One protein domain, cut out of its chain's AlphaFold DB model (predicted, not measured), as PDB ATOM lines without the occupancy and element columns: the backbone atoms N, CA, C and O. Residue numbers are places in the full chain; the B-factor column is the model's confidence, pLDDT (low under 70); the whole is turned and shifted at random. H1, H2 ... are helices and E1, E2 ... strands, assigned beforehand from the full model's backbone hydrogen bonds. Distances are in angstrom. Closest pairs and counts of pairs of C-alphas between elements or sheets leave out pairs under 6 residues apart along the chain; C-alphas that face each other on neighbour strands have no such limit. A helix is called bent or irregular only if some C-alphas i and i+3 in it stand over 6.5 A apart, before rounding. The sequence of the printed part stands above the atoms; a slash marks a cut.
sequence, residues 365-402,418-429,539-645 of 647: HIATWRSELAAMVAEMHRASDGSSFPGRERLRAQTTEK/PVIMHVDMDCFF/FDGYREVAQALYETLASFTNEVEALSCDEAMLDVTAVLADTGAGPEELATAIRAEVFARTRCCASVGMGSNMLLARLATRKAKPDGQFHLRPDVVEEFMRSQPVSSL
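This is residues 365 to 402, 418 to 429 and 539 to 645 of the 647 residues of an uncharacterized protein of Petromyzon marinus (UniProt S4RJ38). A sheet of five strands forms the middle of this domain, with H3 and H5 covering one of its faces and H6 slanting over the other. H1 lies beside H3 at the E2 edge, H2 and H4 pack on each other at one end, and H7 sits out past H6. The printed part has 157 residues, with seven named helices and five named strands in the order H1 H2 E1 H3 E2 E3 H4 H5 E4 H6 E5 H7. The sheet is mixed, in the order E2 E3 E1 E4 E5, and the class is mixed, helices and strands. The whole is compact, with a radius of gyration of the C-alphas of 15.2 A and spans of 42 by 41 by 27 A.

Find C-alpha 365 at (22.556, 49.373, -17.443); from there H1 runs 26.4 A to residue 383. H2, residues 390 to 402, covers 18.7 A and ends at the first cut. Look next at C-alpha 420, at (8.990, 46.917, -41.296), where E1 begins its 16.9 A to residue 425. After the second cut comes H3, residues 539 to 554, 22.7 A long. Then read E2, residues 560 to 562, and E3, residues 567 to 571, 14.2 A. H4, residues 573 to 579, is followed by H5, residues 583 to 598, 22.2 A. E4, residues 602 to 607, covers 16.8 A, H6, residues 610 to 620, covers 14.9 A, and E5 takes residues 625 to 627. H7, residues 630 to 638, ends with C-alpha 638 at (-9.825, 52.508, -34.725); it is irregular, with C-alphas 631 and 634 7.8 A apart.

Begin at the edge strand E2, which forms an antiparallel hairpin with E3; N 561 and O 569 are 2.8 A apart. E3 and E1 are antiparallel, with N 570 and O 421 at 2.8 A. E1 and E4 are antiparallel, with N 422 and O 605 at 2.9 A. E4 and the other edge strand, E5, are parallel, with N 606 and O 626 at 2.9 A. These N and O pairs are within hydrogen-bond range. H3 lies over E3 at a height over the sheet of 9.6 A and runs along the strands. On the same face, H5 has a height of 8.9 A and lies over E4, and only just over E1 and E5, with 3 C-alphas falling on each. H3 and H5 touch, closest at the C-alphas of Val 545 and Thr 598, 5.8 A, at a shallow tilt of 35.0 degrees, only just short of steep, opposite ways. On the opposite face, H6 has a height of 6.2 A and runs slantwise to the strands, at 48 degrees to E4 on the local plane. E3, H4 H5, E4 form a split strand-helix-strand unit, two strands running the same way with E1 between them, and its crossover is right-handed. E4, H6, E5 form a strand-helix-strand unit of parallel neighbours, and its crossover is left-handed. H1 only grazes the sheet, with residues 369 to 381, and touches H3 at a shallow tilt of 29 degrees, the same way; their closest C-alphas, Leu 373 and Gln 547, are 7.2 A apart. H2 and H4 touch at a steep tilt of 57 degrees, with the C-alphas of Arg 396 and Thr 579 closest at 4.6 A. H6 and H7 are near each other. In H1, H2, H3, H4 and H5 every O i to N i+4 pair is within hydrogen-bond range; H6 has 6 of 7 and H7 3 of 5.

The two C-alphas farthest apart, those of Glu 401 and Val 642, are 44.1 A apart. Residues 403 to 417 are not printed, and C-alphas 402 and 418 are 24.1 A apart across that cut. Residues 430 to 538 are not printed either, with 8.7 A between C-alphas 429 and 539. Of the links that are printed whole, none is long. The mean pLDDT of the printed part is 93.0, and residue 402 is under 70.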
ATOM      1  N   HIS A 365      22.214  50.506 -16.579       94.81
ATOM      2  CA  HIS A 365      22.556  49.373 -17.443       94.81
ATOM      3  C   HIS A 365      21.823  49.419 -18.797       94.81
ATOM      4  O   HIS A 365      22.484  49.428 -19.831       94.81
ATOM      5  N   ILE A 366      20.489  49.550 -18.811       91.81
ATOM      6  CA  ILE A 366      19.692  49.634 -20.052       91.81
ATOM      7  C   ILE A 366      20.126  50.830 -20.919       91.81
ATOM      8  O   ILE A 366      20.301  50.683 -22.129       91.81
ATOM      9  N   ALA A 367      20.337  52.006 -20.316       88.44
ATOM     10  CA  ALA A 367      20.762  53.201 -21.047       88.44
ATOM     11  C   ALA A 367      22.159  53.037 -21.674       88.44
ATOM     12  O   ALA A 367      22.351  53.384 -22.838       88.44
ATOM     13  N   THR A 368      23.112  52.469 -20.927       90.06
ATOM     14  CA  THR A 368      24.460  52.151 -21.420       90.06
ATOM     15  C   THR A 368      24.395  51.139 -22.563       90.06
ATOM     16  O   THR A 368      24.942  51.394 -23.633       90.06
ATOM     17  N   TRP A 369      23.668  50.029 -22.390       91.56
ATOM     18  CA  TRP A 369      23.564  48.975 -23.402       91.56
ATOM     19  C   TRP A 369      22.885  49.438 -24.691       91.56
ATOM     20  O   TRP A 369      23.364  49.085 -25.762       91.56
ATOM     21  N   ARG A 370      21.841  50.280 -24.633       86.38
ATOM     22  CA  ARG A 370      21.252  50.880 -25.848       86.38
ATOM     23  C   ARG A 370      22.307  51.647 -26.654       86.38
ATOM     24  O   ARG A 370      22.349  51.520 -27.873       86.38
ATOM     25  N   SER A 371      23.183  52.408 -25.992       82.81
ATOM     26  CA  SER A 371      24.274  53.126 -26.667       82.81
ATOM     27  C   SER A 371      25.380  52.198 -27.188       82.81
ATOM     28  O   SER A 371      25.867  52.417 -28.294       82.81
ATOM     29  N   GLU A 372      25.751  51.151 -26.443       88.25
ATOM     30  CA  GLU A 372      26.716  50.134 -26.900       88.25
ATOM     31  C   GLU A 372      26.209  49.374 -28.136       88.25
ATOM     32  O   GLU A 372      26.947  49.199 -29.103       88.25
ATOM     33  N   LEU A 373      24.942  48.955 -28.129       88.00
ATOM     34  CA  LEU A 373      24.326  48.175 -29.204       88.00
ATOM     35  C   LEU A 373      24.056  49.036 -30.444       88.00
ATOM     36  O   LEU A 373      24.303  48.584 -31.559       88.00
ATOM     37  N   ALA A 374      23.661  50.303 -30.279       82.19
ATOM     38  CA  ALA A 374      23.577  51.248 -31.396       82.19
ATOM     39  C   ALA A 374      24.949  51.474 -32.065       82.19
ATOM     40  O   ALA A 374      25.042  51.487 -33.292       82.19
ATOM     41  N   ALA A 375      26.026  51.593 -31.276       83.50
ATOM     42  CA  ALA A 375      27.385  51.692 -31.805       83.50
ATOM     43  C   ALA A 375      27.836  50.392 -32.503       83.50
ATOM     44  O   ALA A 375      28.435  50.457 -33.576       83.50
ATOM     45  N   MET A 376      27.498  49.224 -31.946       86.31
ATOM     46  CA  MET A 376      27.765  47.912 -32.547       86.31
ATOM     47  C   MET A 376      27.062  47.747 -33.903       86.31
ATOM     48  O   MET A 376      27.697  47.339 -34.871       86.31
ATOM     49  N   VAL A 377      25.779  48.105 -34.008       82.38
ATOM     50  CA  VAL A 377      25.028  48.052 -35.277       82.38
ATOM     51  C   VAL A 377      25.620  49.016 -36.311       82.38
ATOM     52  O   VAL A 377      25.795  48.639 -37.470       82.38
ATOM     53  N   ALA A 378      26.020  50.222 -35.896       81.69
ATOM     54  CA  ALA A 378      26.712  51.169 -36.769       81.69
ATOM     55  C   ALA A 378      28.104  50.676 -37.225       81.69
ATOM     56  O   ALA A 378      28.541  51.033 -38.318       81.69
ATOM     57  N   GLU A 379      28.800  49.862 -36.424       83.81
ATOM     58  CA  GLU A 379      30.046  49.190 -36.820       83.81
ATOM     59  C   GLU A 379      29.781  48.052 -37.811       83.81
ATOM     60  O   GLU A 379      30.383  48.033 -38.880       83.81
ATOM     61  N   MET A 380      28.825  47.159 -37.528       81.69
ATOM     62  CA  MET A 380      28.460  46.060 -38.436       81.69
ATOM     63  C   MET A 380      28.043  46.583 -39.819       81.69
ATOM     64  O   MET A 380      28.509  46.073 -40.835       81.69
ATOM     65  N   HIS A 381      27.264  47.667 -39.869       79.00
ATOM     66  CA  HIS A 381      26.916  48.341 -41.120       79.00
ATOM     67  C   HIS A 381      28.145  48.934 -41.845       79.00
ATOM     68  O   HIS A 381      28.169  48.962 -43.074       79.00
ATOM     69  N   ARG A 382      29.162  49.442 -41.135       79.94
ATOM     70  CA  ARG A 382      30.381  49.998 -41.761       79.94
ATOM     71  C   ARG A 382      31.375  48.925 -42.212       79.94
ATOM     72  O   ARG A 382      32.101  49.165 -43.170       79.94
ATOM     73  N   ALA A 383      31.417  47.785 -41.527       78.94
ATOM     74  CA  ALA A 383      32.311  46.669 -41.832       78.94
ATOM     75  C   ALA A 383      31.748  45.708 -42.898       78.94
ATOM     76  O   ALA A 383      32.516  45.013 -43.559       78.94
ATOM     77  N   SER A 384      30.423  45.654 -43.061       77.88
ATOM     78  CA  SER A 384      29.760  44.822 -44.067       77.88
ATOM     79  C   SER A 384      29.937  45.387 -45.481       77.88
ATOM     80  O   SER A 384      29.619  46.543 -45.755       77.88
ATOM     81  N   ASP A 385      30.370  44.530 -46.403       75.62
ATOM     82  CA  ASP A 385      30.380  44.777 -47.849       75.62
ATOM     83  C   ASP A 385      28.987  44.612 -48.499       75.62
ATOM     84  O   ASP A 385      28.813  44.888 -49.687       75.62
ATOM     85  N   GLY A 386      27.997  44.147 -47.728       71.19
ATOM     86  CA  GLY A 386      26.649  43.819 -48.183       71.19
ATOM     87  C   GLY A 386      26.526  42.516 -48.986       71.19
ATOM     88  O   GLY A 386      25.446  42.269 -49.522       71.19
ATOM     89  N   SER A 387      27.580  41.692 -49.093       71.44
ATOM     90  CA  SER A 387      27.585  40.506 -49.969       71.44
ATOM     91  C   SER A 387      27.101  39.216 -49.295       71.44
ATOM     92  O   SER A 387      26.430  38.412 -49.945       71.44
ATOM     93  N   SER A 388      27.391  39.029 -48.002       84.12
ATOM     94  CA  SER A 388      27.014  37.837 -47.227       84.12
ATOM     95  C   SER A 388      26.195  38.191 -45.985       84.12
ATOM     96  O   SER A 388      26.475  39.154 -45.273       84.12
ATOM     97  N   PHE A 389      25.168  37.381 -45.735       93.25
ATOM     98  CA  PHE A 389      24.211  37.514 -44.640       93.25
ATOM     99  C   PHE A 389      23.789  36.102 -44.200       93.25
ATOM    100  O   PHE A 389      22.827  35.551 -44.744       93.25
ATOM    101  N   PRO A 390      24.477  35.471 -43.229       93.44
ATOM    102  CA  PRO A 390      24.307  34.042 -42.960       93.44
ATOM    103  C   PRO A 390      22.875  33.606 -42.606       93.44
ATOM    104  O   PRO A 390      22.480  32.486 -42.928       93.44
ATOM    105  N   GLY A 391      22.084  34.453 -41.939       93.88
ATOM    106  CA  GLY A 391      20.671  34.188 -41.634       93.88
ATOM    107  C   GLY A 391      19.780  34.277 -42.877       93.88
ATOM    108  O   GLY A 391      18.943  33.403 -43.112       93.88
ATOM    109  N   ARG A 392      20.018  35.279 -43.730       93.50
ATOM    110  CA  ARG A 392      19.354  35.455 -45.036       93.50
ATOM    111  C   ARG A 392      19.669  34.313 -46.002       93.50
ATOM    112  O   ARG A 392      18.775  33.832 -46.687       93.50
ATOM    113  N   GLU A 393      20.909  33.829 -46.010       94.06
ATOM    114  CA  GLU A 393      21.343  32.659 -46.782       94.06
ATOM    115  C   GLU A 393      20.636  31.377 -46.310       94.06
ATOM    116  O   GLU A 393      20.079  30.649 -47.136       94.06
ATOM    117  N   ARG A 394      20.562  31.140 -44.987       94.50
ATOM    118  CA  ARG A 394      19.774  30.029 -44.412       94.50
ATOM    119  C   ARG A 394      18.292  30.124 -44.784       94.50
ATOM    120  O   ARG A 394      17.694  29.107 -45.130       94.50
ATOM    121  N   LEU A 395      17.707  31.323 -44.758       94.12
ATOM    122  CA  LEU A 395      16.319  31.539 -45.170       94.12
ATOM    123  C   LEU A 395      16.118  31.261 -46.667       94.12
ATOM    124  O   LEU A 395      15.212  30.512 -47.016       94.12
ATOM    125  N   ARG A 396      16.985  31.786 -47.547       91.81
ATOM    126  CA  ARG A 396      16.918  31.541 -49.000       91.81
ATOM    127  C   ARG A 396      16.965  30.041 -49.318       91.81
ATOM    128  O   ARG A 396      16.207  29.584 -50.172       91.81
ATOM    129  N   ALA A 397      17.784  29.263 -48.605       90.88
ATOM    130  CA  ALA A 397      17.816  27.806 -48.747       90.88
ATOM    131  C   ALA A 397      16.469  27.161 -48.360       90.88
ATOM    132  O   ALA A 397      15.862  26.473 -49.181       90.88
ATOM    133  N   GLN A 398      15.945  27.463 -47.167       87.81
ATOM    134  CA  GLN A 398      14.663  26.923 -46.683       87.81
ATOM    135  C   GLN A 398      13.467  27.301 -47.575       87.81
ATOM    136  O   GLN A 398      12.560  26.489 -47.773       87.81
ATOM    137  N   THR A 399      13.440  28.522 -48.118       85.75
ATOM    138  CA  THR A 399      12.404  28.950 -49.071       85.75
ATOM    139  C   THR A 399      12.532  28.206 -50.398       85.75
ATOM    140  O   THR A 399      11.518  27.818 -50.969       85.75
ATOM    141  N   THR A 400      13.755  27.936 -50.867       79.69
ATOM    142  CA  THR A 400      14.000  27.181 -52.110       79.69
ATOM    143  C   THR A 400      13.520  25.731 -51.991       79.69
ATOM    144  O   THR A 400      12.802  25.245 -52.866       79.69
ATOM    145  N   GLU A 401      13.834  25.061 -50.878       72.31
ATOM    146  CA  GLU A 401      13.383  23.690 -50.591       72.31
ATOM    147  C   GLU A 401      11.850  23.584 -50.521       72.31
ATOM    148  O   GLU A 401      11.260  22.667 -51.092       72.31
ATOM    149  N   LYS A 402      11.182  24.557 -49.885       64.69
ATOM    150  CA  LYS A 402       9.709  24.649 -49.865       64.69
ATOM    151  C   LYS A 402       9.130  25.025 -51.234       64.69
ATOM    152  O   LYS A 402       8.068  24.536 -51.607       64.69
ATOM    153  N   PRO A 418       6.801  48.723 -48.549       90.12
ATOM    154  CA  PRO A 418       7.757  48.557 -47.462       90.12
ATOM    155  C   PRO A 418       7.202  47.623 -46.385       90.12
ATOM    156  O   PRO A 418       6.021  47.701 -46.038       90.12
ATOM    157  N   VAL A 419       8.060  46.758 -45.846       95.06
ATOM    158  CA  VAL A 419       7.743  45.862 -44.731       95.06
ATOM    159  C   VAL A 419       8.744  46.106 -43.613       95.06
ATOM    160  O   VAL A 419       9.926  45.779 -43.724       95.06
ATOM    161  N   ILE A 420       8.238  46.666 -42.519       96.94
ATOM    162  CA  ILE A 420       8.990  46.917 -41.296       96.94
ATOM    163  C   ILE A 420       8.664  45.814 -40.287       96.94
ATOM    164  O   ILE A 420       7.494  45.488 -40.060       96.94
ATOM    165  N   MET A 421       9.704  45.250 -39.674       98.38
ATOM    166  CA  MET A 421       9.602  44.313 -38.557       98.38
ATOM    167  C   MET A 421      10.021  44.981 -37.255       98.38
ATOM    168  O   MET A 421      11.034  45.671 -37.191       98.38
ATOM    169  N   HIS A 422       9.260  44.717 -36.201       98.69
ATOM    170  CA  HIS A 422       9.571  45.116 -34.840       98.69
ATOM    171  C   HIS A 422       9.736  43.861 -33.980       98.69
ATOM    172  O   HIS A 422       8.818  43.041 -33.911       98.69
ATOM    173  N   VAL A 423      10.906  43.698 -33.362       98.69
ATOM    174  CA  VAL A 423      11.302  42.500 -32.607       98.69
ATOM    175  C   VAL A 423      11.514  42.881 -31.145       98.69
ATOM    176  O   VAL A 423      12.291  43.786 -30.853       98.69
ATOM    177  N   ASP A 424      10.824  42.193 -30.237       98.69
ATOM    178  CA  ASP A 424      10.749  42.546 -28.813       98.69
ATOM    179  C   ASP A 424      10.768  41.269 -27.945       98.69
ATOM    180  O   ASP A 424       9.868  40.418 -28.045       98.69
ATOM    181  N   MET A 425      11.797  41.122 -27.099       98.50
ATOM    182  CA  MET A 425      12.007  39.943 -26.243       98.50
ATOM    183  C   MET A 425      10.928  39.811 -25.166       98.50
ATOM    184  O   MET A 425      10.565  40.758 -24.468       98.50
ATOM    185  N   ASP A 426      10.425  38.599 -24.946       98.19
ATOM    186  CA  ASP A 426       9.289  38.423 -24.050       98.19
ATOM    187  C   ASP A 426       9.661  38.435 -22.567       98.19
ATOM    188  O   ASP A 426      10.420  37.601 -22.083       98.19
ATOM    189  N   CYS A 427       9.116  39.426 -21.846       96.88
ATOM    190  CA  CYS A 427       9.383  39.763 -20.437       96.88
ATOM    191  C   CYS A 427      10.880  39.809 -20.037       96.88
ATOM    192  O   CYS A 427      11.211  39.689 -18.853       96.88
ATOM    193  N   PHE A 428      11.751  40.031 -21.028       98.38
ATOM    194  CA  PHE A 428      13.219  40.012 -21.034       98.38
ATOM    195  C   PHE A 428      13.921  39.537 -19.750       98.38
ATOM    196  O   PHE A 428      14.282  38.364 -19.656       98.38
ATOM    197  N   PHE A 429      14.092  40.408 -18.745       98.44
ATOM    198  CA  PHE A 429      14.839  40.090 -17.516       98.44
ATOM    199  C   PHE A 429      14.338  38.836 -16.777       98.44
ATOM    200  O   PHE A 429      15.138  38.141 -16.148       98.44
ATOM    201  N   PHE A 539      22.738  41.027 -14.639       97.31
ATOM    202  CA  PHE A 539      23.101  42.061 -15.612       97.31
ATOM    203  C   PHE A 539      24.035  41.541 -16.715       97.31
ATOM    204  O   PHE A 539      23.934  42.002 -17.851       97.31
ATOM    205  N   ASP A 540      24.892  40.566 -16.415       96.62
ATOM    206  CA  ASP A 540      25.783  39.962 -17.407       96.62
ATOM    207  C   ASP A 540      24.996  39.068 -18.380       96.62
ATOM    208  O   ASP A 540      25.142  39.221 -19.593       96.62
ATOM    209  N   GLY A 541      24.077  38.229 -17.880       97.75
ATOM    210  CA  GLY A 541      23.174  37.436 -18.720       97.75
ATOM    211  C   GLY A 541      22.230  38.287 -19.580       97.75
ATOM    212  O   GLY A 541      21.939  37.929 -20.722       97.75
ATOM    213  N   TYR A 542      21.775  39.447 -19.086       98.25
ATOM    214  CA  TYR A 542      20.999  40.390 -19.906       98.25
ATOM    215  C   TYR A 542      21.851  40.971 -21.043       98.25
ATOM    216  O   TYR A 542      21.382  41.037 -22.177       98.25
ATOM    217  N   ARG A 543      23.108  41.354 -20.773       96.50
ATOM    218  CA  ARG A 543      24.016  41.885 -21.803       96.50
ATOM    219  C   ARG A 543      24.360  40.831 -22.859       96.50
ATOM    220  O   ARG A 543      24.302  41.139 -24.044       96.50
ATOM    221  N   GLU A 544      24.644  39.598 -22.437       97.38
ATOM    222  CA  GLU A 544      24.879  38.439 -23.313       97.38
ATOM    223  C   GLU A 544      23.706  38.223 -24.284       97.38
ATOM    224  O   GLU A 544      23.897  38.168 -25.499       97.38
ATOM    225  N   VAL A 545      22.475  38.140 -23.763       98.38
ATOM    226  CA  VAL A 545      21.284  37.892 -24.592       98.38
ATOM    227  C   VAL A 545      20.959  39.083 -25.497       98.38
ATOM    228  O   VAL A 545      20.543  38.871 -26.635       98.38
ATOM    229  N   ALA A 546      21.199  40.317 -25.045       97.75
ATOM    230  CA  ALA A 546      21.058  41.509 -25.878       97.75
ATOM    231  C   ALA A 546      22.036  41.498 -27.069       97.75
ATOM    232  O   ALA A 546      21.631  41.722 -28.207       97.75
ATOM    233  N   GLN A 547      23.312  41.174 -26.838       96.31
ATOM    234  CA  GLN A 547      24.308  41.053 -27.911       96.31
ATOM    235  C   GLN A 547      23.927  39.936 -28.895       96.31
ATOM    236  O   GLN A 547      23.843  40.177 -30.099       96.31
ATOM    237  N   ALA A 548      23.567  38.754 -28.384       97.69
ATOM    238  CA  ALA A 548      23.120  37.635 -29.210       97.69
ATOM    239  C   ALA A 548      21.859  37.959 -30.040       97.69
ATOM    240  O   ALA A 548      21.748  37.490 -31.175       97.69
ATOM    241  N   LEU A 549      20.927  38.775 -29.530       98.19
ATOM    242  CA  LEU A 549      19.784  39.279 -30.299       98.19
ATOM    243  C   LEU A 549      20.256  40.131 -31.487       98.19
ATOM    244  O   LEU A 549      19.946  39.798 -32.630       98.19
ATOM    245  N   TYR A 550      21.033  41.189 -31.245       96.62
ATOM    246  CA  TYR A 550      21.451  42.115 -32.306       96.62
ATOM    247  C   TYR A 550      22.345  41.458 -33.366       96.62
ATOM    248  O   TYR A 550      22.137  41.689 -34.555       96.62
ATOM    249  N   GLU A 551      23.258  40.569 -32.972       95.25
ATOM    250  CA  GLU A 551      24.028  39.731 -33.904       95.25
ATOM    251  C   GLU A 551      23.127  38.832 -34.768       95.25
ATOM    252  O   GLU A 551      23.397  38.611 -35.949       95.25
ATOM    253  N   THR A 552      22.042  38.298 -34.193       96.88
ATOM    254  CA  THR A 552      21.084  37.464 -34.935       96.88
ATOM    255  C   THR A 552      20.369  38.284 -35.999       96.88
ATOM    256  O   THR A 552      20.317  37.865 -37.153       96.88
ATOM    257  N   LEU A 553      19.871  39.467 -35.630       96.75
ATOM    258  CA  LEU A 553      19.180  40.391 -36.533       96.75
ATOM    259  C   LEU A 553      20.106  40.881 -37.661       96.75
ATOM    260  O   LEU A 553      19.729  40.817 -38.833       96.75
ATOM    261  N   ALA A 554      21.348  41.248 -37.326       93.38
ATOM    262  CA  ALA A 554      22.375  41.643 -38.292       93.38
ATOM    263  C   ALA A 554      22.700  40.538 -39.317       93.38
ATOM    264  O   ALA A 554      23.010  40.828 -40.470       93.38
ATOM    265  N   SER A 555      22.555  39.257 -38.948       94.44
ATOM    266  CA  SER A 555      22.753  38.142 -39.885       94.44
ATOM    267  C   SER A 555      21.687  38.042 -40.995       94.44
ATOM    268  O   SER A 555      21.879  37.276 -41.943       94.44
ATOM    269  N   PHE A 556      20.591  38.810 -40.914       94.88
ATOM    270  CA  PHE A 556      19.568  38.923 -41.963       94.88
ATOM    271  C   PHE A 556      19.661  40.234 -42.768       94.88
ATOM    272  O   PHE A 556      19.422  40.212 -43.976       94.88
ATOM    273  N   THR A 557      19.980  41.367 -42.129       92.56
ATOM    274  CA  THR A 557      20.065  42.697 -42.769       92.56
ATOM    275  C   THR A 557      20.914  43.673 -41.948       92.56
ATOM    276  O   THR A 557      20.962  43.571 -40.725       92.56
ATOM    277  N   ASN A 558      21.526  44.662 -42.609       89.56
ATOM    278  CA  ASN A 558      22.187  45.799 -41.949       89.56
ATOM    279  C   ASN A 558      21.211  46.939 -41.591       89.56
ATOM    280  O   ASN A 558      21.572  47.833 -40.827       89.56
ATOM    281  N   GLU A 559      19.989  46.933 -42.136       91.31
ATOM    282  CA  GLU A 559      18.967  47.954 -41.860       91.31
ATOM    283  C   GLU A 559      18.238  47.653 -40.541       91.31
ATOM    284  O   GLU A 559      17.059  47.302 -40.519       91.31
ATOM    285  N   VAL A 560      18.982  47.772 -39.438       91.62
ATOM    286  CA  VAL A 560      18.522  47.584 -38.054       91.62
ATOM    287  C   VAL A 560      18.658  48.907 -37.291       91.62
ATOM    288  O   VAL A 560      19.706  49.547 -37.329       91.62
ATOM    289  N   GLU A 561      17.622  49.312 -36.555       89.94
ATOM    290  CA  GLU A 561      17.651  50.445 -35.617       89.94
ATOM    291  C   GLU A 561      17.469  49.938 -34.179       89.94
ATOM    292  O   GLU A 561      16.521  49.210 -33.869       89.94
ATOM    293  N   ALA A 562      18.403  50.314 -33.300       89.00
ATOM    294  CA  ALA A 562      18.462  49.835 -31.924       89.00
ATOM    295  C   ALA A 562      17.600  50.689 -30.975       89.00
ATOM    296  O   ALA A 562      17.948  51.835 -30.670       89.00
ATOM    297  N   LEU A 563      16.486  50.132 -30.486       90.38
ATOM    298  CA  LEU A 563      15.529  50.851 -29.633       90.38
ATOM    299  C   LEU A 563      15.819  50.646 -28.139       90.38
ATOM    300  O   LEU A 563      15.819  51.609 -27.372       90.38
ATOM    301  N   SER A 564      16.122  49.410 -27.740       93.75
ATOM    302  CA  SER A 564      16.495  49.003 -26.377       93.75
ATOM    303  C   SER A 564      17.527  47.863 -26.424       93.75
ATOM    304  O   SER A 564      17.911  47.403 -27.498       93.75
ATOM    305  N   CYS A 565      17.967  47.358 -25.271       94.31
ATOM    306  CA  CYS A 565      18.723  46.100 -25.190       94.31
ATOM    307  C   CYS A 565      17.924  44.866 -25.659       94.31
ATOM    308  O   CYS A 565      18.510  43.837 -25.974       94.31
ATOM    309  N   ASP A 566      16.599  44.977 -25.702       97.69
ATOM    310  CA  ASP A 566      15.633  43.896 -25.910       97.69
ATOM    311  C   ASP A 566      14.559  44.204 -26.971       97.69
ATOM    312  O   ASP A 566      13.675  43.381 -27.207       97.69
ATOM    313  N   GLU A 567      14.651  45.366 -27.624       97.38
ATOM    314  CA  GLU A 567      13.686  45.885 -28.599       97.38
ATOM    315  C   GLU A 567      14.440  46.485 -29.800       97.38
ATOM    316  O   GLU A 567      15.334  47.317 -29.610       97.38
ATOM    317  N   ALA A 568      14.091  46.083 -31.026       96.94
ATOM    318  CA  ALA A 568      14.743  46.521 -32.263       96.94
ATOM    319  C   ALA A 568      13.750  46.669 -33.430       96.94
ATOM    320  O   ALA A 568      12.748  45.956 -33.513       96.94
ATOM    321  N   MET A 569      14.060  47.572 -34.364       96.56
ATOM    322  CA  MET A 569      13.307  47.783 -35.605       96.56
ATOM    323  C   MET A 569      14.158  47.383 -36.817       96.56
ATOM    324  O   MET A 569      15.360  47.632 -36.821       96.56
ATOM    325  N   LEU A 570      13.550  46.779 -37.839       96.31
ATOM    326  CA  LEU A 570      14.221  46.353 -39.068       96.31
ATOM    327  C   LEU A 570      13.408  46.740 -40.307       96.31
ATOM    328  O   LEU A 570      12.197  46.510 -40.331       96.31
ATOM    329  N   ASP A 571      14.071  47.201 -41.367       94.19
ATOM    330  CA  ASP A 571      13.507  47.124 -42.722       94.19
ATOM    331  C   ASP A 571      13.915  45.790 -43.358       94.19
ATOM    332  O   ASP A 571      15.100  45.471 -43.510       94.19
ATOM    333  N   VAL A 572      12.911  44.986 -43.705       95.62
ATOM    334  CA  VAL A 572      13.092  43.658 -44.301       95.62
ATOM    335  C   VAL A 572      12.628  43.593 -45.754       95.62
ATOM    336  O   VAL A 572      12.689  42.530 -46.366       95.62
ATOM    337  N   THR A 573      12.226  44.717 -46.353       93.25
ATOM    338  CA  THR A 573      11.705  44.796 -47.729       93.25
ATOM    339  C   THR A 573      12.678  44.165 -48.734       93.25
ATOM    340  O   THR A 573      12.295  43.314 -49.538       93.25
ATOM    341  N   ALA A 574      13.970  44.493 -48.622       91.56
ATOM    342  CA  ALA A 574      15.027  43.919 -49.458       91.56
ATOM    343  C   ALA A 574      15.354  42.446 -49.127       91.56
ATOM    344  O   ALA A 574      15.819  41.713 -50.000       91.56
ATOM    345  N   VAL A 575      15.117  41.997 -47.889       93.31
ATOM    346  CA  VAL A 575      15.321  40.599 -47.466       93.31
ATOM    347  C   VAL A 575      14.249  39.705 -48.087       93.31
ATOM    348  O   VAL A 575      14.568  38.660 -48.651       93.31
ATOM    349  N   LEU A 576      12.987  40.134 -48.040       94.06
ATOM    350  CA  LEU A 576      11.852  39.405 -48.609       94.06
ATOM    351  C   LEU A 576      11.971  39.293 -50.138       94.06
ATOM    352  O   LEU A 576      11.845  38.198 -50.682       94.06
ATOM    353  N   ALA A 577      12.312  40.393 -50.820       91.00
ATOM    354  CA  ALA A 577      12.481  40.423 -52.277       91.00
ATOM    355  C   ALA A 577      13.611  39.507 -52.799       91.00
ATOM    356  O   ALA A 577      13.513  38.982 -53.905       91.00
ATOM    357  N   ASP A 578      14.671  39.304 -52.012       90.38
ATOM    358  CA  ASP A 578      15.835  38.469 -52.357       90.38
ATOM    359  C   ASP A 578      15.696  36.995 -51.934       90.38
ATOM    360  O   ASP A 578      16.242  36.100 -52.578       90.38
ATOM    361  N   THR A 579      14.985  36.725 -50.837       91.69
ATOM    362  CA  THR A 579      14.796  35.354 -50.325       91.69
ATOM    363  C   THR A 579      13.542  34.676 -50.867       91.69
ATOM    364  O   THR A 579      13.411  33.461 -50.726       91.69
ATOM    365  N   GLY A 580      12.608  35.443 -51.445       90.19
ATOM    366  CA  GLY A 580      11.287  34.970 -51.869       90.19
ATOM    367  C   GLY A 580      10.359  34.576 -50.711       90.19
ATOM    368  O   GLY A 580       9.285  34.032 -50.957       90.19
ATOM    369  N   ALA A 581      10.772  34.804 -49.460       92.50
ATOM    370  CA  ALA A 581      10.022  34.421 -48.269       92.50
ATOM    371  C   ALA A 581       8.854  35.381 -47.999       92.50
ATOM    372  O   ALA A 581       8.951  36.587 -48.237       92.50
ATOM    373  N   GLY A 582       7.767  34.869 -47.422       94.00
ATOM    374  CA  GLY A 582       6.713  35.708 -46.852       94.00
ATOM    375  C   GLY A 582       7.163  36.413 -45.556       94.00
ATOM    376  O   GLY A 582       8.008  35.872 -44.836       94.00
ATOM    377  N   PRO A 583       6.573  37.571 -45.181       95.62
ATOM    378  CA  PRO A 583       6.886  38.254 -43.919       95.62
ATOM    379  C   PRO A 583       6.793  37.333 -42.695       95.62
ATOM    380  O   PRO A 583       7.689  37.309 -41.857       95.62
ATOM    381  N   GLU A 584       5.753  36.502 -42.632       96.44
ATOM    382  CA  GLU A 584       5.537  35.551 -41.536       96.44
ATOM    383  C   GLU A 584       6.549  34.393 -41.540       96.44
ATOM    384  O   GLU A 584       6.889  33.863 -40.482       96.44
ATOM    385  N   GLU A 585       7.085  34.014 -42.704       96.44
ATOM    386  CA  GLU A 585       8.117  32.978 -42.822       96.44
ATOM    387  C   GLU A 585       9.465  33.511 -42.293       96.44
ATOM    388  O   GLU A 585      10.112  32.839 -41.485       96.44
ATOM    389  N   LEU A 586       9.829  34.756 -42.634       97.50
ATOM    390  CA  LEU A 586      10.988  35.459 -42.064       97.50
ATOM    391  C   LEU A 586      10.825  35.722 -40.554       97.50
ATOM    392  O   LEU A 586      11.760  35.476 -39.795       97.50
ATOM    393  N   ALA A 587       9.645  36.154 -40.090       98.19
ATOM    394  CA  ALA A 587       9.383  36.351 -38.660       98.19
ATOM    395  C   ALA A 587       9.530  35.041 -37.866       98.19
ATOM    396  O   ALA A 587      10.138  35.034 -36.794       98.19
ATOM    397  N   THR A 588       9.050  33.921 -38.420       98.44
ATOM    398  CA  THR A 588       9.229  32.586 -37.824       98.44
ATOM    399  C   THR A 588      10.710  32.209 -37.748       98.44
ATOM    400  O   THR A 588      11.165  31.730 -36.711       98.44
ATOM    401  N   ALA A 589      11.478  32.454 -38.817       97.94
ATOM    402  CA  ALA A 589      12.910  32.162 -38.864       97.94
ATOM    403  C   ALA A 589      13.712  32.988 -37.840       97.94
ATOM    404  O   ALA A 589      14.519  32.422 -37.103       97.94
ATOM    405  N   ILE A 590      13.442  34.296 -37.731       98.31
ATOM    406  CA  ILE A 590      14.057  35.175 -36.721       98.31
ATOM    407  C   ILE A 590      13.735  34.672 -35.309       98.31
ATOM    408  O   ILE A 590      14.646  34.502 -34.501       98.31
ATOM    409  N   ARG A 591      12.462  34.382 -35.006       98.62
ATOM    410  CA  ARG A 591      12.043  33.892 -33.679       98.62
ATOM    411  C   ARG A 591      12.701  32.562 -33.314       98.62
ATOM    412  O   ARG A 591      13.174  32.412 -32.189       98.62
ATOM    413  N   ALA A 592      12.770  31.623 -34.258       98.31
ATOM    414  CA  ALA A 592      13.403  30.324 -34.049       98.31
ATOM    415  C   ALA A 592      14.917  30.444 -33.795       98.31
ATOM    416  O   ALA A 592      15.429  29.810 -32.874       98.31
ATOM    417  N   GLU A 593      15.624  31.281 -34.558       98.19
ATOM    418  CA  GLU A 593      17.064  31.522 -34.394       98.19
ATOM    419  C   GLU A 593      17.370  32.249 -33.069       98.19
ATOM    420  O   GLU A 593      18.238  31.814 -32.310       98.19
ATOM    421  N   VAL A 594      16.606  33.296 -32.729       98.38
ATOM    422  CA  VAL A 594      16.727  34.004 -31.440       98.38
ATOM    423  C   VAL A 594      16.483  33.044 -30.275       98.38
ATOM    424  O   VAL A 594      17.283  33.017 -29.337       98.38
ATOM    425  N   PHE A 595      15.445  32.203 -30.331       98.44
ATOM    426  CA  PHE A 595      15.190  31.210 -29.287       98.44
ATOM    427  C   PHE A 595      16.306  30.157 -29.199       98.44
ATOM    428  O   PHE A 595      16.763  29.843 -28.098       98.44
ATOM    429  N   ALA A 596      16.795  29.648 -30.335       98.19
ATOM    430  CA  ALA A 596      17.874  28.661 -30.375       98.19
ATOM    431  C   ALA A 596      19.181  29.193 -29.759       98.19
ATOM    432  O   ALA A 596      19.847  28.468 -29.018       98.19
ATOM    433  N   ARG A 597      19.522  30.464 -30.015       97.81
ATOM    434  CA  ARG A 597      20.724  31.110 -29.466       97.81
ATOM    435  C   ARG A 597      20.580  31.548 -28.007       97.81
ATOM    436  O   ARG A 597      21.536  31.426 -27.250       97.81
ATOM    437  N   THR A 598      19.414  32.054 -27.597       97.88
ATOM    438  CA  THR A 598      19.241  32.738 -26.293       97.88
ATOM    439  C   THR A 598      18.464  31.943 -25.238       97.88
ATOM    440  O   THR A 598      18.467  32.319 -24.063       97.88
ATOM    441  N   ARG A 599      17.760  30.873 -25.641       97.81
ATOM    442  CA  ARG A 599      16.732  30.155 -24.851       97.81
ATOM    443  C   ARG A 599      15.569  31.036 -24.367       97.81
ATOM    444  O   ARG A 599      14.818  30.620 -23.483       97.81
ATOM    445  N   CYS A 600      15.423  32.236 -24.927       98.00
ATOM    446  CA  CYS A 600      14.408  33.223 -24.578       98.00
ATOM    447  C   CYS A 600      13.519  33.500 -25.796       98.00
ATOM    448  O   CYS A 600      14.012  33.612 -26.917       98.00
ATOM    449  N   CYS A 601      12.208  33.610 -25.586       97.94
ATOM    450  CA  CYS A 601      11.265  33.879 -26.670       97.94
ATOM    451  C   CYS A 601      11.267  35.363 -27.063       97.94
ATOM    452  O   CYS A 601      11.511  36.243 -26.231       97.94
ATOM    453  N   ALA A 602      10.934  35.632 -28.322       98.44
ATOM    454  CA  ALA A 602      10.719  36.969 -28.858       98.44
ATOM    455  C   ALA A 602       9.402  37.001 -29.638       98.44
ATOM    456  O   ALA A 602       9.049  36.029 -30.311       98.44
ATOM    457  N   SER A 603       8.715  38.139 -29.578       98.81
ATOM    458  CA  SER A 603       7.516  38.392 -30.376       98.81
ATOM    459  C   SER A 603       7.803  39.398 -31.483       98.81
ATOM    460  O   SER A 603       8.581  40.333 -31.281       98.81
ATOM    461  N   VAL A 604       7.176  39.203 -32.647       98.81
ATOM    462  CA  VAL A 604       7.466  39.987 -33.860       98.81
ATOM    463  C   VAL A 604       6.201  40.590 -34.464       98.81
ATOM    464  O   VAL A 604       5.311  39.876 -34.929       98.81
ATOM    465  N   GLY A 605       6.132  41.917 -34.497       98.56
ATOM    466  CA  GLY A 605       5.120  42.647 -35.257       98.56
ATOM    467  C   GLY A 605       5.626  43.017 -36.647       98.56
ATOM    468  O   GLY A 605       6.764  43.455 -36.799       98.56
ATOM    469  N   MET A 606       4.777  42.871 -37.661       98.12
ATOM    470  CA  MET A 606       5.047  43.307 -39.037       98.12
ATOM    471  C   MET A 606       4.002  44.334 -39.473       98.12
ATOM    472  O   MET A 606       2.814  44.160 -39.198       98.12
ATOM    473  N   GLY A 607       4.425  45.370 -40.193       96.00
ATOM    474  CA  GLY A 607       3.529  46.364 -40.789       96.00
ATOM    475  C   GLY A 607       4.243  47.238 -41.819       96.00
ATOM    476  O   GLY A 607       5.459  47.168 -41.968       96.00
ATOM    477  N   SER A 608       3.501  48.095 -42.523       93.31
ATOM    478  CA  SER A 608       4.061  48.941 -43.596       93.31
ATOM    479  C   SER A 608       4.863  50.161 -43.116       93.31
ATOM    480  O   SER A 608       5.340  50.949 -43.928       93.31
ATOM    481  N   ASN A 609       4.993  50.351 -41.800       92.69
ATOM    482  CA  ASN A 609       5.816  51.383 -41.165       92.69
ATOM    483  C   ASN A 609       6.079  51.040 -39.683       92.69
ATOM    484  O   ASN A 609       5.438  50.151 -39.115       92.69
ATOM    485  N   MET A 610       6.983  51.793 -39.046       92.62
ATOM    486  CA  MET A 610       7.393  51.626 -37.641       92.62
ATOM    487  C   MET A 610       6.228  51.614 -36.635       92.62
ATOM    488  O   MET A 610       6.234  50.812 -35.701       92.62
ATOM    489  N   LEU A 611       5.225  52.487 -36.808       94.56
ATOM    490  CA  LEU A 611       4.075  52.582 -35.900       94.56
ATOM    491  C   LEU A 611       3.234  51.305 -35.964       94.56
ATOM    492  O   LEU A 611       2.938  50.703 -34.931       94.56
ATOM    493  N   LEU A 612       2.894  50.872 -37.178       95.69
ATOM    494  CA  LEU A 612       2.092  49.672 -37.406       95.69
ATOM    495  C   LEU A 612       2.829  48.405 -36.955       95.69
ATOM    496  O   LEU A 612       2.218  47.564 -36.304       95.69
ATOM    497  N   ALA A 613       4.139  48.293 -37.198       96.94
ATOM    498  CA  ALA A 613       4.949  47.169 -36.719       96.94
ATOM    499  C   ALA A 613       5.014  47.104 -35.175       96.94
ATOM    500  O   ALA A 613       4.819  46.039 -34.575       96.94
ATOM    501  N   ARG A 614       5.210  48.244 -34.497       96.62
ATOM    502  CA  ARG A 614       5.271  48.294 -33.025       96.62
ATOM    503  C   ARG A 614       3.914  48.011 -32.371       96.62
ATOM    504  O   ARG A 614       3.852  47.275 -31.388       96.62
ATOM    505  N   LEU A 615       2.814  48.507 -32.944       96.44
ATOM    506  CA  LEU A 615       1.460  48.166 -32.486       96.44
ATOM    507  C   LEU A 615       1.103  46.698 -32.775       96.44
ATOM    508  O   LEU A 615       0.544  46.031 -31.907       96.44
ATOM    509  N   ALA A 616       1.498  46.154 -33.931       97.56
ATOM    510  CA  ALA A 616       1.345  44.732 -34.240       97.56
ATOM    511  C   ALA A 616       2.055  43.842 -33.204       97.56
ATOM    512  O   ALA A 616       1.507  42.825 -32.786       97.56
ATOM    513  N   THR A 617       3.219  44.267 -32.701       98.25
ATOM    514  CA  THR A 617       3.952  43.550 -31.641       98.25
ATOM    515  C   THR A 617       3.159  43.469 -30.333       98.25
ATOM    516  O   THR A 617       3.189  42.435 -29.668       98.25
ATOM    517  N   ARG A 618       2.376  44.505 -29.979       94.94
ATOM    518  CA  ARG A 618       1.485  44.463 -28.801       94.94
ATOM    519  C   ARG A 618       0.439  43.344 -28.912       94.94
ATOM    520  O   ARG A 618       0.117  42.735 -27.899       94.94
ATOM    521  N   LYS A 619      -0.060  43.067 -30.126       95.19
ATOM    522  CA  LYS A 619      -1.000  41.969 -30.429       95.19
ATOM    523  C   LYS A 619      -0.304  40.611 -30.620       95.19
ATOM    524  O   LYS A 619      -0.943  39.580 -30.449       95.19
ATOM    525  N   ALA A 620       0.984  40.605 -30.961       97.69
ATOM    526  CA  ALA A 620       1.783  39.393 -31.141       97.69
ATOM    527  C   ALA A 620       2.210  38.721 -29.822       97.69
ATOM    528  O   ALA A 620       2.450  37.520 -29.814       97.69
ATOM    529  N   LYS A 621       2.342  39.481 -28.727       97.56
ATOM    530  CA  LYS A 621       2.826  38.971 -27.433       97.56
ATOM    531  C   LYS A 621       1.758  38.178 -26.663       97.56
ATOM    532  O   LYS A 621       0.611  38.623 -26.620       97.56
ATOM    533  N   PRO A 622       2.123  37.102 -25.933       97.69
ATOM    534  CA  PRO A 622       3.466  36.529 -25.761       97.69
ATOM    535  C   PRO A 622       3.833  35.472 -26.814       97.69
ATOM    536  O   PRO A 622       2.962  34.749 -27.286       97.69
ATOM    537  N   ASP A 623       5.134  35.329 -27.086       97.69
ATOM    538  CA  ASP A 623       5.742  34.322 -27.973       97.69
ATOM    539  C   ASP A 623       4.956  34.066 -29.270       97.69
ATOM    540  O   ASP A 623       4.596  32.938 -29.624       97.69
ATOM    541  N   GLY A 624       4.681  35.148 -29.993       98.19
ATOM    542  CA  GLY A 624       3.889  35.113 -31.210       98.19
ATOM    543  C   GLY A 624       4.380  36.085 -32.270       98.19
ATOM    544  O   GLY A 624       5.412  36.748 -32.157       98.19
ATOM    545  N   GLN A 625       3.625  36.151 -33.356       98.50
ATOM    546  CA  GLN A 625       3.875  37.082 -34.445       98.50
ATOM    547  C   GLN A 625       2.551  37.552 -35.029       98.50
ATOM    548  O   GLN A 625       1.594  36.782 -35.091       98.50
ATOM    549  N   PHE A 626       2.490  38.812 -35.451       98.25
ATOM    550  CA  PHE A 626       1.284  39.374 -36.050       98.25
ATOM    551  C   PHE A 626       1.643  40.302 -37.207       98.25
ATOM    552  O   PHE A 626       2.431  41.235 -37.043       98.25
ATOM    553  N   HIS A 627       1.066  40.038 -38.378       97.50
ATOM    554  CA  HIS A 627       1.244  40.855 -39.570       97.50
ATOM    555  C   HIS A 627       0.019  41.742 -39.781       97.50
ATOM    556  O   HIS A 627      -1.053  41.285 -40.178       97.50
ATOM    557  N   LEU A 628       0.185  43.037 -39.510       95.94
ATOM    558  CA  LEU A 628      -0.851  44.038 -39.709       95.94
ATOM    559  C   LEU A 628      -0.884  44.456 -41.188       95.94
ATOM    560  O   LEU A 628      -0.275  45.446 -41.598       95.94
ATOM    561  N   ARG A 629      -1.568  43.631 -41.987       92.69
ATOM    562  CA  ARG A 629      -1.770  43.812 -43.430       92.69
ATOM    563  C   ARG A 629      -2.539  45.108 -43.744       92.69
ATOM    564  O   ARG A 629      -3.413  45.473 -42.957       92.69
ATOM    565  N   PRO A 630      -2.307  45.759 -44.906       89.88
ATOM    566  CA  PRO A 630      -2.988  47.001 -45.292       89.88
ATOM    567  C   PRO A 630      -4.520  46.947 -45.211       89.88
ATOM    568  O   PRO A 630      -5.132  47.908 -44.754       89.88
ATOM    569  N   ASP A 631      -5.122  45.817 -45.593       91.12
ATOM    570  CA  ASP A 631      -6.574  45.586 -45.606       91.12
ATOM    571  C   ASP A 631      -7.269  45.713 -44.237       91.12
ATOM    572  O   ASP A 631      -8.461  46.002 -44.196       91.12
ATOM    573  N   VAL A 632      -6.542  45.563 -43.124       92.50
ATOM    574  CA  VAL A 632      -7.100  45.609 -41.755       92.50
ATOM    575  C   VAL A 632      -6.566  46.773 -40.906       92.50
ATOM    576  O   VAL A 632      -6.879  46.870 -39.718       92.50
ATOM    577  N   VAL A 633      -5.767  47.682 -41.485       93.62
ATOM    578  CA  VAL A 633      -5.144  48.797 -40.739       93.62
ATOM    579  C   VAL A 633      -6.184  49.736 -40.131       93.62
ATOM    580  O   VAL A 633      -6.028  50.136 -38.980       93.62
ATOM    581  N   GLU A 634      -7.233  50.102 -40.869       93.50
ATOM    582  CA  GLU A 634      -8.194  51.117 -40.415       93.50
ATOM    583  C   GLU A 634      -8.997  50.648 -39.191       93.50
ATOM    584  O   GLU A 634      -9.087  51.363 -38.192       93.50
ATOM    585  N   GLU A 635      -9.527  49.424 -39.235       94.44
ATOM    586  CA  GLU A 635     -10.246  48.800 -38.119       94.44
ATOM    587  C   GLU A 635      -9.325  48.596 -36.908       94.44
ATOM    588  O   GLU A 635      -9.662  48.981 -35.784       94.44
ATOM    589  N   PHE A 636      -8.119  48.064 -37.138       95.06
ATOM    590  CA  PHE A 636      -7.136  47.880 -36.079       95.06
ATOM    591  C   PHE A 636      -6.788  49.207 -35.394       95.06
ATOM    592  O   PHE A 636      -6.845  49.279 -34.167       95.06
ATOM    593  N   MET A 637      -6.495  50.267 -36.155       94.31
ATOM    594  CA  MET A 637      -6.166  51.586 -35.603       94.31
ATOM    595  C   MET A 637      -7.355  52.228 -34.878       94.31
ATOM    596  O   MET A 637      -7.157  52.821 -33.820       94.31
ATOM    597  N   ARG A 638      -8.585  52.054 -35.382       94.25
ATOM    598  CA  ARG A 638      -9.825  52.508 -34.725       94.25
ATOM    599  C   ARG A 638     -10.042  51.860 -33.351       94.25
ATOM    600  O   ARG A 638     -10.632  52.493 -32.482       94.25
ATOM    601  N   SER A 639      -9.555  50.634 -33.142       93.25
ATOM    602  CA  SER A 639      -9.628  49.936 -31.845       93.25
ATOM    603  C   SER A 639      -8.492  50.266 -30.864       93.25
ATOM    604  O   SER A 639      -8.553  49.844 -29.708       93.25
ATOM    605  N   GLN A 640      -7.451  51.001 -31.276       93.62
ATOM    606  CA  GLN A 640      -6.323  51.304 -30.391       93.62
ATOM    607  C   GLN A 640      -6.635  52.486 -29.452       93.62
ATOM    608  O   GLN A 640      -6.986  53.568 -29.930       93.62
ATOM    609  N   PRO A 641      -6.439  52.359 -28.124       92.50
ATOM    610  CA  PRO A 641      -6.533  53.503 -27.225       92.50
ATOM    611  C   PRO A 641      -5.364  54.462 -27.483       92.50
ATOM    612  O   PRO A 641      -4.245  54.023 -27.753       92.50
ATOM    613  N   VAL A 642      -5.588  55.772 -27.343       92.38
ATOM    614  CA  VAL A 642      -4.575  56.812 -27.634       92.38
ATOM    615  C   VAL A 642      -3.268  56.588 -26.854       92.38
ATOM    616  O   VAL A 642      -2.185  56.766 -27.401       92.38
ATOM    617  N   SER A 643      -3.352  56.089 -25.617       88.25
ATOM    618  CA  SER A 643      -2.209  55.735 -24.757       88.25
ATOM    619  C   SER A 643      -1.384  54.521 -25.219       88.25
ATOM    620  O   SER A 643      -0.370  54.196 -24.602       88.25
ATOM    621  N   SER A 644      -1.790  53.829 -26.289       86.75
ATOM    622  CA  SER A 644      -0.986  52.779 -26.934       86.75
ATOM    623  C   SER A 644      -0.025  53.322 -28.000       86.75
ATOM    624  O   SER A 644       0.933  52.626 -28.364       86.75
ATOM    625  N   LEU A 645      -0.253  54.547 -28.482       89.25
ATOM    626  CA  LEU A 645       0.583  55.198 -29.484       89.25
ATOM    627  C   LEU A 645       1.935  55.619 -28.868       89.25
ATOM    628  O   LEU A 645       1.992  55.947 -27.684       89.25
TER     629      LEU A 645